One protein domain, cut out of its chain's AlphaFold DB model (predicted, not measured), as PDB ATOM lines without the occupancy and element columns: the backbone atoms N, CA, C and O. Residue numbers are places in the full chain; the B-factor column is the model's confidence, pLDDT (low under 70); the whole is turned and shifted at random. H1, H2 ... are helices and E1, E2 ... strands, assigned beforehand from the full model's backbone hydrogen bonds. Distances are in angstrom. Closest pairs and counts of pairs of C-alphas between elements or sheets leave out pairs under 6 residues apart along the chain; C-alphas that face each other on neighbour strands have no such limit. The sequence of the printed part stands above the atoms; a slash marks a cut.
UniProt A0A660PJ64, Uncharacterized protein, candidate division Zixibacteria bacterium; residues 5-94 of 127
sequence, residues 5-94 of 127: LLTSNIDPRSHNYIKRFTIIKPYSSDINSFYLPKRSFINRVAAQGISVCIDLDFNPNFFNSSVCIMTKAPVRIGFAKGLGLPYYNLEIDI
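What this domain is: This is residues 5 to 94 of the 127 residues of an uncharacterized protein of candidate division Zixibacteria bacterium (UniProt A0A660PJ64). A small, twisted parallel sheet of four strands has H3 packed over one face, running along the strands, and no named helix on the other. Beyond the sheet's E1 edge lie H1, far out, and H2, joined by a long stretch with no named element. The printed part has 90 residues, under half of them in named elements: E1 H1 H2 E2 H3 E3 E4 along the chain, mixed in class, with sheet order E1 E2 E3 E4. It is compact, with a radius of gyration of the C-alphas of 12.6 A and spans of 30 by 30 by 26 A.

Where its parts are: E1 is residues 5 to 7, starting at C-alpha 5 (133.248, -64.589, 87.165), 6.5 A long; E2 is 50 to 55, 13.3 A; E3 is 75 to 79, 13.6 A; E4 is 90 to 92, 6.8 A, ending at C-alpha 92 (139.933, -59.702, 101.529). H3 is residues 62 to 70, 11.6 A; H2 is 39 to 46, 10.1 A; H1 is 16 to 20, 8.3 A.

How they stand to each other: E1 and E2 are parallel at 21 degrees, with N 7 and O 54 2.8 A apart, within hydrogen-bond range. E2 and E3 are parallel at 5 degrees, with N 77 and O 53 at 2.8 A. E3 and E4 are parallel at 26 degrees, with N 92 and O 78 at 2.8 A. E1, H1, H2, E2 and E2, H3, E3 are strand-helix-strand units, parallel neighbour strands joined through helices, each with a right-handed crossover. H3 is on the sheet at a height of 8.8 A, over E2, and only just not over E1, on which 2 of its 9 C-alphas fall; its closest C-alphas to E2 are Cys 68 and Cys 53, 5.7 A. H2 is close to but not clearly touching H3, the closest C-alphas being Ile 42 and Met 70, 6.6 A, at a steep tilt of 63 degrees. H1 and H2 are not on the sheet, and they are apart. Every O i to N i+4 pair is within range in H2 and H3; H1 has 0 of 1, but 2 of 2 O i to N i+3 pairs.

The domain as a whole: The C-alphas of Ser 29 and Ile 94, the two farthest apart, are 34.2 A apart. The printed part has no cut. The link from H1 to H2, 18 residues, is long. Mean pLDDT of the printed part is 89.5; residue 94 is under 70.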
ATOM      1  N   LEU A   5     132.046 -64.783  87.972       94.50
ATOM      2  CA  LEU A   5     133.248 -64.589  87.165       94.50
ATOM      3  C   LEU A   5     134.479 -64.606  88.071       94.50
ATOM      4  O   LEU A   5     134.562 -63.826  89.015       94.50
ATOM      5  N   LEU A   6     135.448 -65.456  87.744       92.75
ATOM      6  CA  LEU A   6     136.771 -65.451  88.363       92.75
ATOM      7  C   LEU A   6     137.762 -64.818  87.380       92.75
ATOM      8  O   LEU A   6     137.870 -65.284  86.244       92.75
ATOM      9  N   THR A   7     138.480 -63.775  87.793       93.50
ATOM     10  CA  THR A   7     139.563 -63.171  87.003       93.50
ATOM     11  C   THR A   7     140.907 -63.527  87.617       93.50
ATOM     12  O   THR A   7     141.063 -63.483  88.833       93.50
ATOM     13  N   SER A   8     141.882 -63.903  86.791       90.88
ATOM     14  CA  SER A   8     143.230 -64.241  87.253       90.88
ATOM     15  C   SER A   8     144.240 -64.178  86.109       90.88
ATOM     16  O   SER A   8     143.865 -64.328  84.946       90.88
ATOM     17  N   ASN A   9     145.523 -63.986  86.427       89.25
ATOM     18  CA  ASN A   9     146.623 -64.163  85.477       89.25
ATOM     19  C   ASN A   9     147.053 -65.633  85.276       89.25
ATOM     20  O   ASN A   9     147.887 -65.902  84.408       89.25
ATOM     21  N   ILE A  10     146.510 -66.572  86.062       83.38
ATOM     22  CA  ILE A  10     146.893 -67.990  86.025       83.38
ATOM     23  C   ILE A  10     146.638 -68.572  84.627       83.38
ATOM     24  O   ILE A  10     145.540 -68.441  84.081       83.38
ATOM     25  N   ASP A  11     147.625 -69.277  84.053       81.25
ATOM     26  CA  ASP A  11     147.413 -69.993  82.788       81.25
ATOM     27  C   ASP A  11     146.428 -71.149  83.029       81.25
ATOM     28  O   ASP A  11     146.767 -72.092  83.749       81.25
ATOM     29  N   PRO A  12     145.240 -71.163  82.400       73.56
ATOM     30  CA  PRO A  12     144.267 -72.235  82.583       73.56
ATOM     31  C   PRO A  12     144.800 -73.628  82.215       73.56
ATOM     32  O   PRO A  12     144.287 -74.636  82.695       73.56
ATOM     33  N   ARG A  13     145.837 -73.715  81.372       75.38
ATOM     34  CA  ARG A  13     146.471 -74.984  80.982       75.38
ATOM     35  C   ARG A  13     147.361 -75.567  82.074       75.38
ATOM     36  O   ARG A  13     147.652 -76.757  82.029       75.38
ATOM     37  N   SER A  14     147.770 -74.754  83.046       81.25
ATOM     38  CA  SER A  14     148.630 -75.198  84.146       81.25
ATOM     39  C   SER A  14     147.886 -76.034  85.194       81.25
ATOM     40  O   SER A  14     148.530 -76.703  85.996       81.25
ATOM     41  N   HIS A  15     146.544 -76.061  85.172       79.12
ATOM     42  CA  HIS A  15     145.753 -76.780  86.171       79.12
ATOM     43  C   HIS A  15     144.510 -77.470  85.586       79.12
ATOM     44  O   HIS A  15     143.592 -76.834  85.073       79.12
ATOM     45  N   ASN A  16     144.419 -78.795  85.744       78.44
ATOM     46  CA  ASN A  16     143.326 -79.598  85.179       78.44
ATOM     47  C   ASN A  16     141.925 -79.248  85.713       78.44
ATOM     48  O   ASN A  16     140.949 -79.427  84.986       78.44
ATOM     49  N   TYR A  17     141.803 -78.743  86.946       77.50
ATOM     50  CA  TYR A  17     140.500 -78.384  87.519       77.50
ATOM     51  C   TYR A  17     139.847 -77.189  86.804       77.50
ATOM     52  O   TYR A  17     138.622 -77.081  86.803       77.50
ATOM     53  N   ILE A  18     140.639 -76.342  86.134       77.12
ATOM     54  CA  ILE A  18     140.150 -75.155  85.418       77.12
ATOM     55  C   ILE A  18     139.279 -75.545  84.209       77.12
ATOM     56  O   ILE A  18     138.397 -74.792  83.807       77.12
ATOM     57  N   LYS A  19     139.425 -76.772  83.686       75.81
ATOM     58  CA  LYS A  19     138.592 -77.308  82.590       75.81
ATOM     59  C   LYS A  19     137.101 -77.411  82.937       75.81
ATOM     60  O   LYS A  19     136.288 -77.587  82.037       75.81
ATOM     61  N   ARG A  20     136.739 -77.328  84.223       81.75
ATOM     62  CA  ARG A  20     135.342 -77.335  84.688       81.75
ATOM     63  C   ARG A  20     134.649 -75.977  84.545       81.75
ATOM     64  O   ARG A  20     133.450 -75.893  84.778       81.75
ATOM     65  N   PHE A  21     135.389 -74.932  84.186       83.69
ATOM     66  CA  PHE A  21     134.883 -73.573  84.043       83.69
ATOM     67  C   PHE A  21     134.779 -73.190  82.566       83.69
ATOM     68  O   PHE A  21     135.567 -73.635  81.731       83.69
ATOM     69  N   THR A  22     133.844 -72.298  82.245       87.56
ATOM     70  CA  THR A  22     133.868 -71.581  80.968       87.56
ATOM     71  C   THR A  22     135.039 -70.603  80.977       87.56
ATOM     72  O   THR A  22     135.077 -69.673  81.779       87.56
ATOM     73  N   ILE A  23     136.005 -70.811  80.084       88.94
ATOM     74  CA  ILE A  23     137.227 -70.005  80.032       88.94
ATOM     75  C   ILE A  23     137.039 -68.861  79.035       88.94
ATOM     76  O   ILE A  23     136.867 -69.095  77.840       88.94
ATOM     77  N   ILE A  24     137.143 -67.620  79.512       89.44
ATOM     78  CA  ILE A  24     137.192 -66.425  78.662       89.44
ATOM     79  C   ILE A  24     138.628 -65.912  78.651       89.44
ATOM     80  O   ILE A  24     139.070 -65.241  79.579       89.44
ATOM     81  N   LYS A  25     139.369 -66.234  77.590       90.12
ATOM     82  CA  LYS A  25     140.739 -65.749  77.415       90.12
ATOM     83  C   LYS A  25     140.730 -64.418  76.650       90.12
ATOM     84  O   LYS A  25     140.158 -64.379  75.558       90.12
ATOM     85  N   PRO A  26     141.353 -63.345  77.168       90.69
ATOM     86  CA  PRO A  26     141.572 -62.141  76.380       90.69
ATOM     87  C   PRO A  26     142.630 -62.406  75.300       90.69
ATOM     88  O   PRO A  26     143.657 -63.041  75.555       90.69
ATOM     89  N   TYR A  27     142.383 -61.909  74.091       91.62
ATOM     90  CA  TYR A  27     143.373 -61.883  73.012       91.62
ATOM     91  C   TYR A  27     144.030 -60.505  72.916       91.62
ATOM     92  O   TYR A  27     143.525 -59.531  73.466       91.62
ATOM     93  N   SER A  28     145.133 -60.378  72.175       92.38
ATOM     94  CA  SER A  28     145.767 -59.069  71.934       92.38
ATOM     95  C   SER A  28     144.788 -58.044  71.345       92.38
ATOM     96  O   SER A  28     144.833 -56.863  71.678       92.38
ATOM     97  N   SER A  29     143.838 -58.500  70.525       94.44
ATOM     98  CA  SER A  29     142.761 -57.678  69.971       94.44
ATOM     99  C   SER A  29     141.774 -57.160  71.020       94.44
ATOM    100  O   SER A  29     141.133 -56.145  70.756       94.44
ATOM    101  N   ASP A  30     141.689 -57.782  72.196       95.00
ATOM    102  CA  ASP A  30     140.808 -57.409  73.308       95.00
ATOM    103  C   ASP A  30     141.447 -56.393  74.270       95.00
ATOM    104  O   ASP A  30     140.761 -55.861  75.142       95.00
ATOM    105  N   ILE A  31     142.736 -56.087  74.102       94.81
ATOM    106  CA  ILE A  31     143.519 -55.220  74.992       94.81
ATOM    107  C   ILE A  31     143.843 -53.911  74.262       94.81
ATOM    108  O   ILE A  31     144.195 -53.913  73.079       94.81
ATOM    109  N   ASN A  32     143.661 -52.770  74.927       93.25
ATOM    110  CA  ASN A  32     144.010 -51.459  74.378       93.25
ATOM    111  C   ASN A  32     145.490 -51.103  74.637       93.25
ATOM    112  O   ASN A  32     146.202 -51.813  75.341       93.25
ATOM    113  N   SER A  33     145.948 -49.974  74.095       92.38
ATOM    114  CA  SER A  33     147.341 -49.520  74.237       92.38
ATOM    115  C   SER A  33     147.761 -49.169  75.674       92.38
ATOM    116  O   SER A  33     148.944 -48.979  75.921       92.38
ATOM    117  N   PHE A  34     146.815 -49.098  76.616       90.88
ATOM    118  CA  PHE A  34     147.056 -48.890  78.047       90.88
ATOM    119  C   PHE A  34     146.982 -50.196  78.850       90.88
ATOM    120  O   PHE A  34     146.864 -50.158  80.070       90.88
ATOM    121  N   TYR A  35     147.008 -51.352  78.179       89.62
ATOM    122  CA  TYR A  35     146.863 -52.672  78.799       89.62
ATOM    123  C   TYR A  35     145.529 -52.880  79.535       89.62
ATOM    124  O   TYR A  35     145.418 -53.740  80.405       89.62
ATOM    125  N   LEU A  36     144.491 -52.124  79.164       93.69
ATOM    126  CA  LEU A  36     143.138 -52.244  79.708       93.69
ATOM    127  C   LEU A  36     142.222 -53.012  78.744       93.69
ATOM    128  O   LEU A  36     142.444 -52.996  77.525       93.69
ATOM    129  N   PRO A  37     141.157 -53.654  79.251       95.81
ATOM    130  CA  PRO A  37     140.192 -54.338  78.402       95.81
ATOM    131  C   PRO A  37     139.448 -53.348  77.498       95.81
ATOM    132  O   PRO A  37     138.916 -52.327  77.940       95.81
ATOM    133  N   LYS A  38     139.358 -53.668  76.206       96.19
ATOM    134  CA  LYS A  38     138.516 -52.923  75.265       96.19
ATOM    135  C   LYS A  38     137.041 -53.117  75.598       96.19
ATOM    136  O   LYS A  38     136.610 -54.167  76.073       96.19
ATOM    137  N   ARG A  39     136.226 -52.121  75.240       93.88
ATOM    138  CA  ARG A  39     134.766 -52.163  75.425       93.88
ATOM    139  C   ARG A  39     134.118 -53.381  74.755       93.88
ATOM    140  O   ARG A  39     133.194 -53.948  75.320       93.88
ATOM    141  N   SER A  40     134.607 -53.806  73.590       95.06
ATOM    142  CA  SER A  40     134.120 -55.011  72.900       95.06
ATOM    143  C   SER A  40     134.294 -56.280  73.741       95.06
ATOM    144  O   SER A  40     133.371 -57.089  73.828       95.06
ATOM    145  N   PHE A  41     135.447 -56.431  74.398       96.31
ATOM    146  CA  PHE A  41     135.713 -57.535  75.316       96.31
ATOM    147  C   PHE A  41     134.799 -57.469  76.538       96.31
ATOM    148  O   PHE A  41     134.124 -58.444  76.857       96.31
ATOM    149  N   ILE A  42     134.696 -56.299  77.172       95.81
ATOM    150  CA  ILE A  42     133.813 -56.107  78.329       95.81
ATOM    151  C   ILE A  42     132.358 -56.417  77.988       95.81
ATOM    152  O   ILE A  42     131.701 -57.105  78.759       95.81
ATOM    153  N   ASN A  43     131.855 -55.975  76.834       94.12
ATOM    154  CA  ASN A  43     130.480 -56.254  76.424       94.12
ATOM    155  C   ASN A  43     130.223 -57.763  76.288       94.12
ATOM    156  O   ASN A  43     129.176 -58.240  76.717       94.12
ATOM    157  N   ARG A  44     131.186 -58.527  75.750       93.75
ATOM    158  CA  ARG A  44     131.105 -59.998  75.677       93.75
ATOM    159  C   ARG A  44     131.042 -60.645  77.061       93.75
ATOM    160  O   ARG A  44     130.271 -61.582  77.250       93.75
ATOM    161  N   VAL A  45     131.849 -60.163  78.006       93.94
ATOM    162  CA  VAL A  45     131.874 -60.680  79.385       93.94
ATOM    163  C   VAL A  45     130.591 -60.301  80.129       93.94
ATOM    164  O   VAL A  45     129.950 -61.156  80.731       93.94
ATOM    165  N   ALA A  46     130.171 -59.039  80.054       89.50
ATOM    166  CA  ALA A  46     128.987 -58.530  80.742       89.50
ATOM    167  C   ALA A  46     127.679 -59.150  80.221       89.50
ATOM    168  O   ALA A  46     126.743 -59.337  80.996       89.50
ATOM    169  N   ALA A  47     127.626 -59.544  78.942       91.19
ATOM    170  CA  ALA A  47     126.489 -60.268  78.366       91.19
ATOM    171  C   ALA A  47     126.198 -61.615  79.060       91.19
ATOM    172  O   ALA A  47     125.111 -62.158  78.895       91.19
ATOM    173  N   GLN A  48     127.131 -62.134  79.866       90.94
ATOM    174  CA  GLN A  48     126.934 -63.339  80.677       90.94
ATOM    175  C   GLN A  48     126.115 -63.086  81.958       90.94
ATOM    176  O   GLN A  48     125.898 -64.017  82.725       90.94
ATOM    177  N   GLY A  49     125.674 -61.853  82.242       91.31
ATOM    178  CA  GLY A  49     124.834 -61.557  83.412       91.31
ATOM    179  C   GLY A  49     125.543 -61.794  84.749       91.31
ATOM    180  O   GLY A  49     124.961 -62.357  85.676       91.31
ATOM    181  N   ILE A  50     126.821 -61.413  84.832       94.94
ATOM    182  CA  ILE A  50     127.679 -61.660  85.998       94.94
ATOM    183  C   ILE A  50     127.094 -60.995  87.252       94.94
ATOM    184  O   ILE A  50     126.910 -59.782  87.307       94.94
ATOM    185  N   SER A  51     126.820 -61.808  88.270       94.50
ATOM    186  CA  SER A  51     126.290 -61.379  89.570       94.50
ATOM    187  C   SER A  51     127.408 -61.125  90.586       94.50
ATOM    188  O   SER A  51     127.305 -60.221  91.413       94.50
ATOM    189  N   VAL A  52     128.483 -61.916  90.505       94.19
ATOM    190  CA  VAL A  52     129.654 -61.829  91.386       94.19
ATOM    191  C   VAL A  52     130.914 -61.877  90.528       94.19
ATOM    192  O   VAL A  52     131.066 -62.790  89.720       94.19
ATOM    193  N   CYS A  53     131.819 -60.920  90.700       95.38
ATOM    194  CA  CYS A  53     133.147 -60.942  90.089       95.38
ATOM    195  C   CYS A  53     134.212 -61.036  91.182       95.38
ATOM    196  O   CYS A  53     134.161 -60.279  92.147       95.38
ATOM    197  N   ILE A  54     135.160 -61.957  91.040       93.56
ATOM    198  CA  ILE A  54     136.203 -62.230  92.030       93.56
ATOM    199  C   ILE A  54     137.560 -62.149  91.337       93.56
ATOM    200  O   ILE A  54     137.837 -62.942  90.436       93.56
ATOM    201  N   ASP A  55     138.404 -61.220  91.770       93.38
ATOM    202  CA  ASP A  55     139.796 -61.133  91.343       93.38
ATOM    203  C   ASP A  55     140.697 -61.968  92.252       93.38
ATOM    204  O   ASP A  55     140.812 -61.707  93.448       93.38
ATOM    205  N   LEU A  56     141.336 -62.976  91.664       90.25
ATOM    206  CA  LEU A  56     142.203 -63.923  92.357       90.25
ATOM    207  C   LEU A  56     143.685 -63.516  92.322       90.25
ATOM    208  O   LEU A  56     144.529 -64.238  92.856       90.25
ATOM    209  N   ASP A  57     144.032 -62.390  91.692       89.19
ATOM    210  CA  ASP A  57     145.411 -61.907  91.684       89.19
ATOM    211  C   ASP A  57     145.769 -61.253  93.027       89.19
ATOM    212  O   ASP A  57     145.150 -60.273  93.441       89.19
ATOM    213  N   PHE A  58     146.824 -61.750  93.675       83.38
ATOM    214  CA  PHE A  58     147.361 -61.174  94.918       83.38
ATOM    215  C   PHE A  58     148.066 -59.842  94.666       83.38
ATOM    216  O   PHE A  58     147.974 -58.917  95.465       83.38
ATOM    217  N   ASN A  59     148.745 -59.739  93.523       86.88
ATOM    218  CA  ASN A  59     149.428 -58.521  93.117       86.88
ATOM    219  C   ASN A  59     148.478 -57.589  92.349       86.88
ATOM    220  O   ASN A  59     147.521 -58.057  91.712       86.88
ATOM    221  N   PRO A  60     148.725 -56.268  92.372       88.75
ATOM    222  CA  PRO A  60     147.970 -55.322  91.564       88.75
ATOM    223  C   PRO A  60     148.004 -55.699  90.079       88.75
ATOM    224  O   PRO A  60     149.068 -55.811  89.470       88.75
ATOM    225  N   ASN A  61     146.823 -55.886  89.486       91.75
ATOM    226  CA  ASN A  61     146.652 -56.156  88.062       91.75
ATOM    227  C   ASN A  61     145.512 -55.288  87.530       91.75
ATOM    228  O   ASN A  61     144.332 -55.593  87.728       91.75
ATOM    229  N   PHE A  62     145.867 -54.197  86.852       91.81
ATOM    230  CA  PHE A  62     144.889 -53.233  86.354       91.81
ATOM    231  C   PHE A  62     143.926 -53.833  85.334       91.81
ATOM    232  O   PHE A  62     142.760 -53.459  85.336       91.81
ATOM    233  N   PHE A  63     144.356 -54.796  84.515       94.75
ATOM    234  CA  PHE A  63     143.459 -55.447  83.563       94.75
ATOM    235  C   PHE A  63     142.325 -56.182  84.291       94.75
ATOM    236  O   PHE A  63     141.152 -55.910  84.032       94.75
ATOM    237  N   ASN A  64     142.661 -57.061  85.242       94.88
ATOM    238  CA  ASN A  64     141.678 -57.855  85.994       94.88
ATOM    239  C   ASN A  64     140.797 -56.983  86.901       94.88
ATOM    240  O   ASN A  64     139.573 -57.141  86.927       94.88
ATOM    241  N   SER A  65     141.391 -55.977  87.541       94.81
ATOM    242  CA  SER A  65     140.659 -54.984  88.338       94.81
ATOM    243  C   SER A  65     139.665 -54.202  87.471       94.81
ATOM    244  O   SER A  65     138.496 -54.036  87.830       94.81
ATOM    245  N   SER A  66     140.085 -53.777  86.272       95.12
ATOM    246  CA  SER A  66     139.211 -53.115  85.301       95.12
ATOM    247  C   SER A  66     138.083 -54.020  84.814       95.12
ATOM    248  O   SER A  66     136.959 -53.547  84.666       95.12
ATOM    249  N   VAL A  67     138.324 -55.316  84.609       95.88
ATOM    250  CA  VAL A  67     137.242 -56.263  84.297       95.88
ATOM    251  C   VAL A  67     136.213 -56.296  85.435       95.88
ATOM    252  O   VAL A  67     135.016 -56.171  85.165       95.88
ATOM    253  N   CYS A  68     136.648 -56.362  86.697       95.06
ATOM    254  CA  CYS A  68     135.744 -56.363  87.852       95.06
ATOM    255  C   CYS A  68     134.815 -55.143  87.872       95.06
ATOM    256  O   CYS A  68     133.597 -55.294  87.963       95.06
ATOM    257  N   ILE A  69     135.349 -53.927  87.721       95.00
ATOM    258  CA  ILE A  69     134.504 -52.722  87.721       95.00
ATOM    259  C   ILE A  69     133.627 -52.621  86.468       95.00
ATOM    260  O   ILE A  69     132.450 -52.270  86.569       95.00
ATOM    261  N   MET A  70     134.172 -52.938  85.290       94.31
ATOM    262  CA  MET A  70     133.504 -52.705  84.007       94.31
ATOM    263  C   MET A  70     132.407 -53.728  83.696       94.31
ATOM    264  O   MET A  70     131.489 -53.406  82.944       94.31
ATOM    265  N   THR A  71     132.454 -54.924  84.292       92.44
ATOM    266  CA  THR A  71     131.348 -55.897  84.223       92.44
ATOM    267  C   THR A  71     130.098 -55.435  84.966       92.44
ATOM    268  O   THR A  71     129.022 -55.969  84.710       92.44
ATOM    269  N   LYS A  72     130.217 -54.430  85.848       92.50
ATOM    270  CA  LYS A  72     129.127 -53.907  86.688       92.50
ATOM    271  C   LYS A  72     128.465 -54.976  87.565       92.50
ATOM    272  O   LYS A  72     127.302 -54.822  87.933       92.50
ATOM    273  N   ALA A  73     129.200 -56.033  87.912       94.19
ATOM    274  CA  ALA A  73     128.724 -57.016  88.874       94.19
ATOM    275  C   ALA A  73     128.373 -56.307  90.203       94.19
ATOM    276  O   ALA A  73     129.176 -55.496  90.679       94.19
ATOM    277  N   PRO A  74     127.199 -56.579  90.807       93.25
ATOM    278  CA  PRO A  74     126.819 -56.000  92.095       93.25
ATOM    279  C   PRO A  74     127.801 -56.333  93.222       93.25
ATOM    280  O   PRO A  74     128.035 -55.500  94.093       93.25
ATOM    281  N   VAL A  75     128.405 -57.524  93.188       93.81
ATOM    282  CA  VAL A  75     129.433 -57.960  94.140       93.81
ATOM    283  C   VAL A  75     130.767 -58.092  93.408       93.81
ATOM    284  O   VAL A  75     130.866 -58.822  92.421       93.81
ATOM    285  N   ARG A  76     131.790 -57.374  93.878       94.69
ATOM    286  CA  ARG A  76     133.143 -57.341  93.307       94.69
ATOM    287  C   ARG A  76     134.155 -57.535  94.422       94.69
ATOM    288  O   ARG A  76     134.356 -56.637  95.238       94.69
ATOM    289  N   ILE A  77     134.760 -58.713  94.434       92.88
ATOM    290  CA  ILE A  77     135.656 -59.184  95.483       92.88
ATOM    291  C   ILE A  77     137.090 -59.136  94.961       92.88
ATOM    292  O   ILE A  77     137.348 -59.571  93.839       92.88
ATOM    293  N   GLY A  78     138.017 -58.634  95.764       91.50
ATOM    294  CA  GLY A  78     139.451 -58.684  95.485       91.50
ATOM    295  C   GLY A  78     140.257 -58.780  96.774       91.50
ATOM    296  O   GLY A  78     139.695 -58.737  97.865       91.50
ATOM    297  N   PHE A  79     141.573 -58.913  96.662       86.94
ATOM    298  CA  PHE A  79     142.475 -58.804  97.810       86.94
ATOM    299  C   PHE A  79     142.822 -57.341  98.102       86.94
ATOM    300  O   PHE A  79     142.902 -56.539  97.166       86.94
ATOM    301  N   ALA A  80     143.070 -57.008  99.373       84.56
ATOM    302  CA  ALA A  80     143.507 -55.681  99.808       84.56
ATOM    303  C   ALA A  80     144.939 -55.386  99.322       84.56
ATOM    304  O   ALA A  80     145.923 -55.549 100.034       84.56
ATOM    305  N   LYS A  81     145.056 -54.976  98.056       83.69
ATOM    306  CA  LYS A  81     146.329 -54.753  97.347       83.69
ATOM    307  C   LYS A  81     146.539 -53.297  96.927       83.69
ATOM    308  O   LYS A  81     147.209 -53.015  95.937       83.69
ATOM    309  N   GLY A  82     145.910 -52.366  97.645       81.19
ATOM    310  CA  GLY A  82     146.020 -50.923  97.397       81.19
ATOM    311  C   GLY A  82     145.212 -50.401  96.202       81.19
ATOM    312  O   GLY A  82     145.459 -49.283  95.759       81.19
ATOM    313  N   LEU A  83     144.266 -51.189  95.671       82.50
ATOM    314  CA  LEU A  83     143.355 -50.753  94.601       82.50
ATOM    315  C   LEU A  83     141.950 -50.420  95.120       82.50
ATOM    316  O   LEU A  83     141.409 -49.399  94.703       82.50
ATOM    317  N   GLY A  84     141.373 -51.254  95.997       80.81
ATOM    318  CA  GLY A  84     140.085 -51.024  96.658       80.81
ATOM    319  C   GLY A  84     138.972 -50.466  95.781       80.81
ATOM    320  O   GLY A  84     138.777 -50.876  94.630       80.81
ATOM    321  N   LEU A  85     138.211 -49.524  96.341       81.69
ATOM    322  CA  LEU A  85     137.266 -48.729  95.565       81.69
ATOM    323  C   LEU A  85     138.028 -47.896  94.516       81.69
ATOM    324  O   LEU A  85     139.013 -47.244  94.851       81.69
ATOM    325  N   PRO A  86     137.555 -47.850  93.256       91.19
ATOM    326  CA  PRO A  86     136.216 -48.253  92.815       91.19
ATOM    327  C   PRO A  86     136.111 -49.694  92.276       91.19
ATOM    328  O   PRO A  86     135.039 -50.092  91.813       91.19
ATOM    329  N   TYR A  87     137.205 -50.459  92.280       94.00
ATOM    330  CA  TYR A  87     137.289 -51.769  91.630       94.00
ATOM    331  C   TYR A  87     136.577 -52.872  92.407       94.00
ATOM    332  O   TYR A  87     135.835 -53.662  91.814       94.00
ATOM    333  N   TYR A  88     136.756 -52.879  93.723       93.81
ATOM    334  CA  TYR A  88     136.191 -53.868  94.631       93.81
ATOM    335  C   TYR A  88     135.286 -53.177  95.645       93.81
ATOM    336  O   TYR A  88     135.578 -52.074  96.102       93.81
ATOM    337  N   ASN A  89     134.165 -53.811  95.976       92.12
ATOM    338  CA  ASN A  89     133.302 -53.391  97.085       92.12
ATOM    339  C   ASN A  89     133.353 -54.362  98.270       92.12
ATOM    340  O   ASN A  89     132.711 -54.115  99.286       92.12
ATOM    341  N   LEU A  90     134.139 -55.431  98.141       90.12
ATOM    342  CA  LEU A  90     134.556 -56.303  99.222       90.12
ATOM    343  C   LEU A  90     136.039 -56.622  99.023       90.12
ATOM    344  O   LEU A  90     136.420 -57.164  97.985       90.12
ATOM    345  N   GLU A  91     136.868 -56.294 100.007       87.62
ATOM    346  CA  GLU A  91     138.284 -56.652 100.001       87.62
ATOM    347  C   GLU A  91     138.564 -57.726 101.042       87.62
ATOM    348  O   GLU A  91     138.061 -57.687 102.165       87.62
ATOM    349  N   ILE A  92     139.373 -58.697 100.644       82.56
ATOM    350  CA  ILE A  92     139.933 -59.702 101.529       82.56
ATOM    351  C   ILE A  92     141.272 -59.154 101.984       82.56
ATOM    352  O   ILE A  92     142.231 -59.116 101.205       82.56
ATOM    353  N   ASP A  93     141.310 -58.702 103.230       78.75
ATOM    354  CA  ASP A  93     142.559 -58.310 103.854       78.75
ATOM    355  C   ASP A  93     143.415 -59.549 104.101       78.75
ATOM    356  O   ASP A  93     142.964 -60.558 104.657       78.75
ATOM    357  N   ILE A  94     144.651 -59.476 103.634       69.31
ATOM    358  CA  ILE A  94     145.660 -60.475 103.901       69.31
ATOM    359  C   ILE A  94     146.833 -59.715 104.489       69.31
ATOM    360  O   ILE A  94     147.515 -58.987 103.772       69.31
TER     361      ILE A  94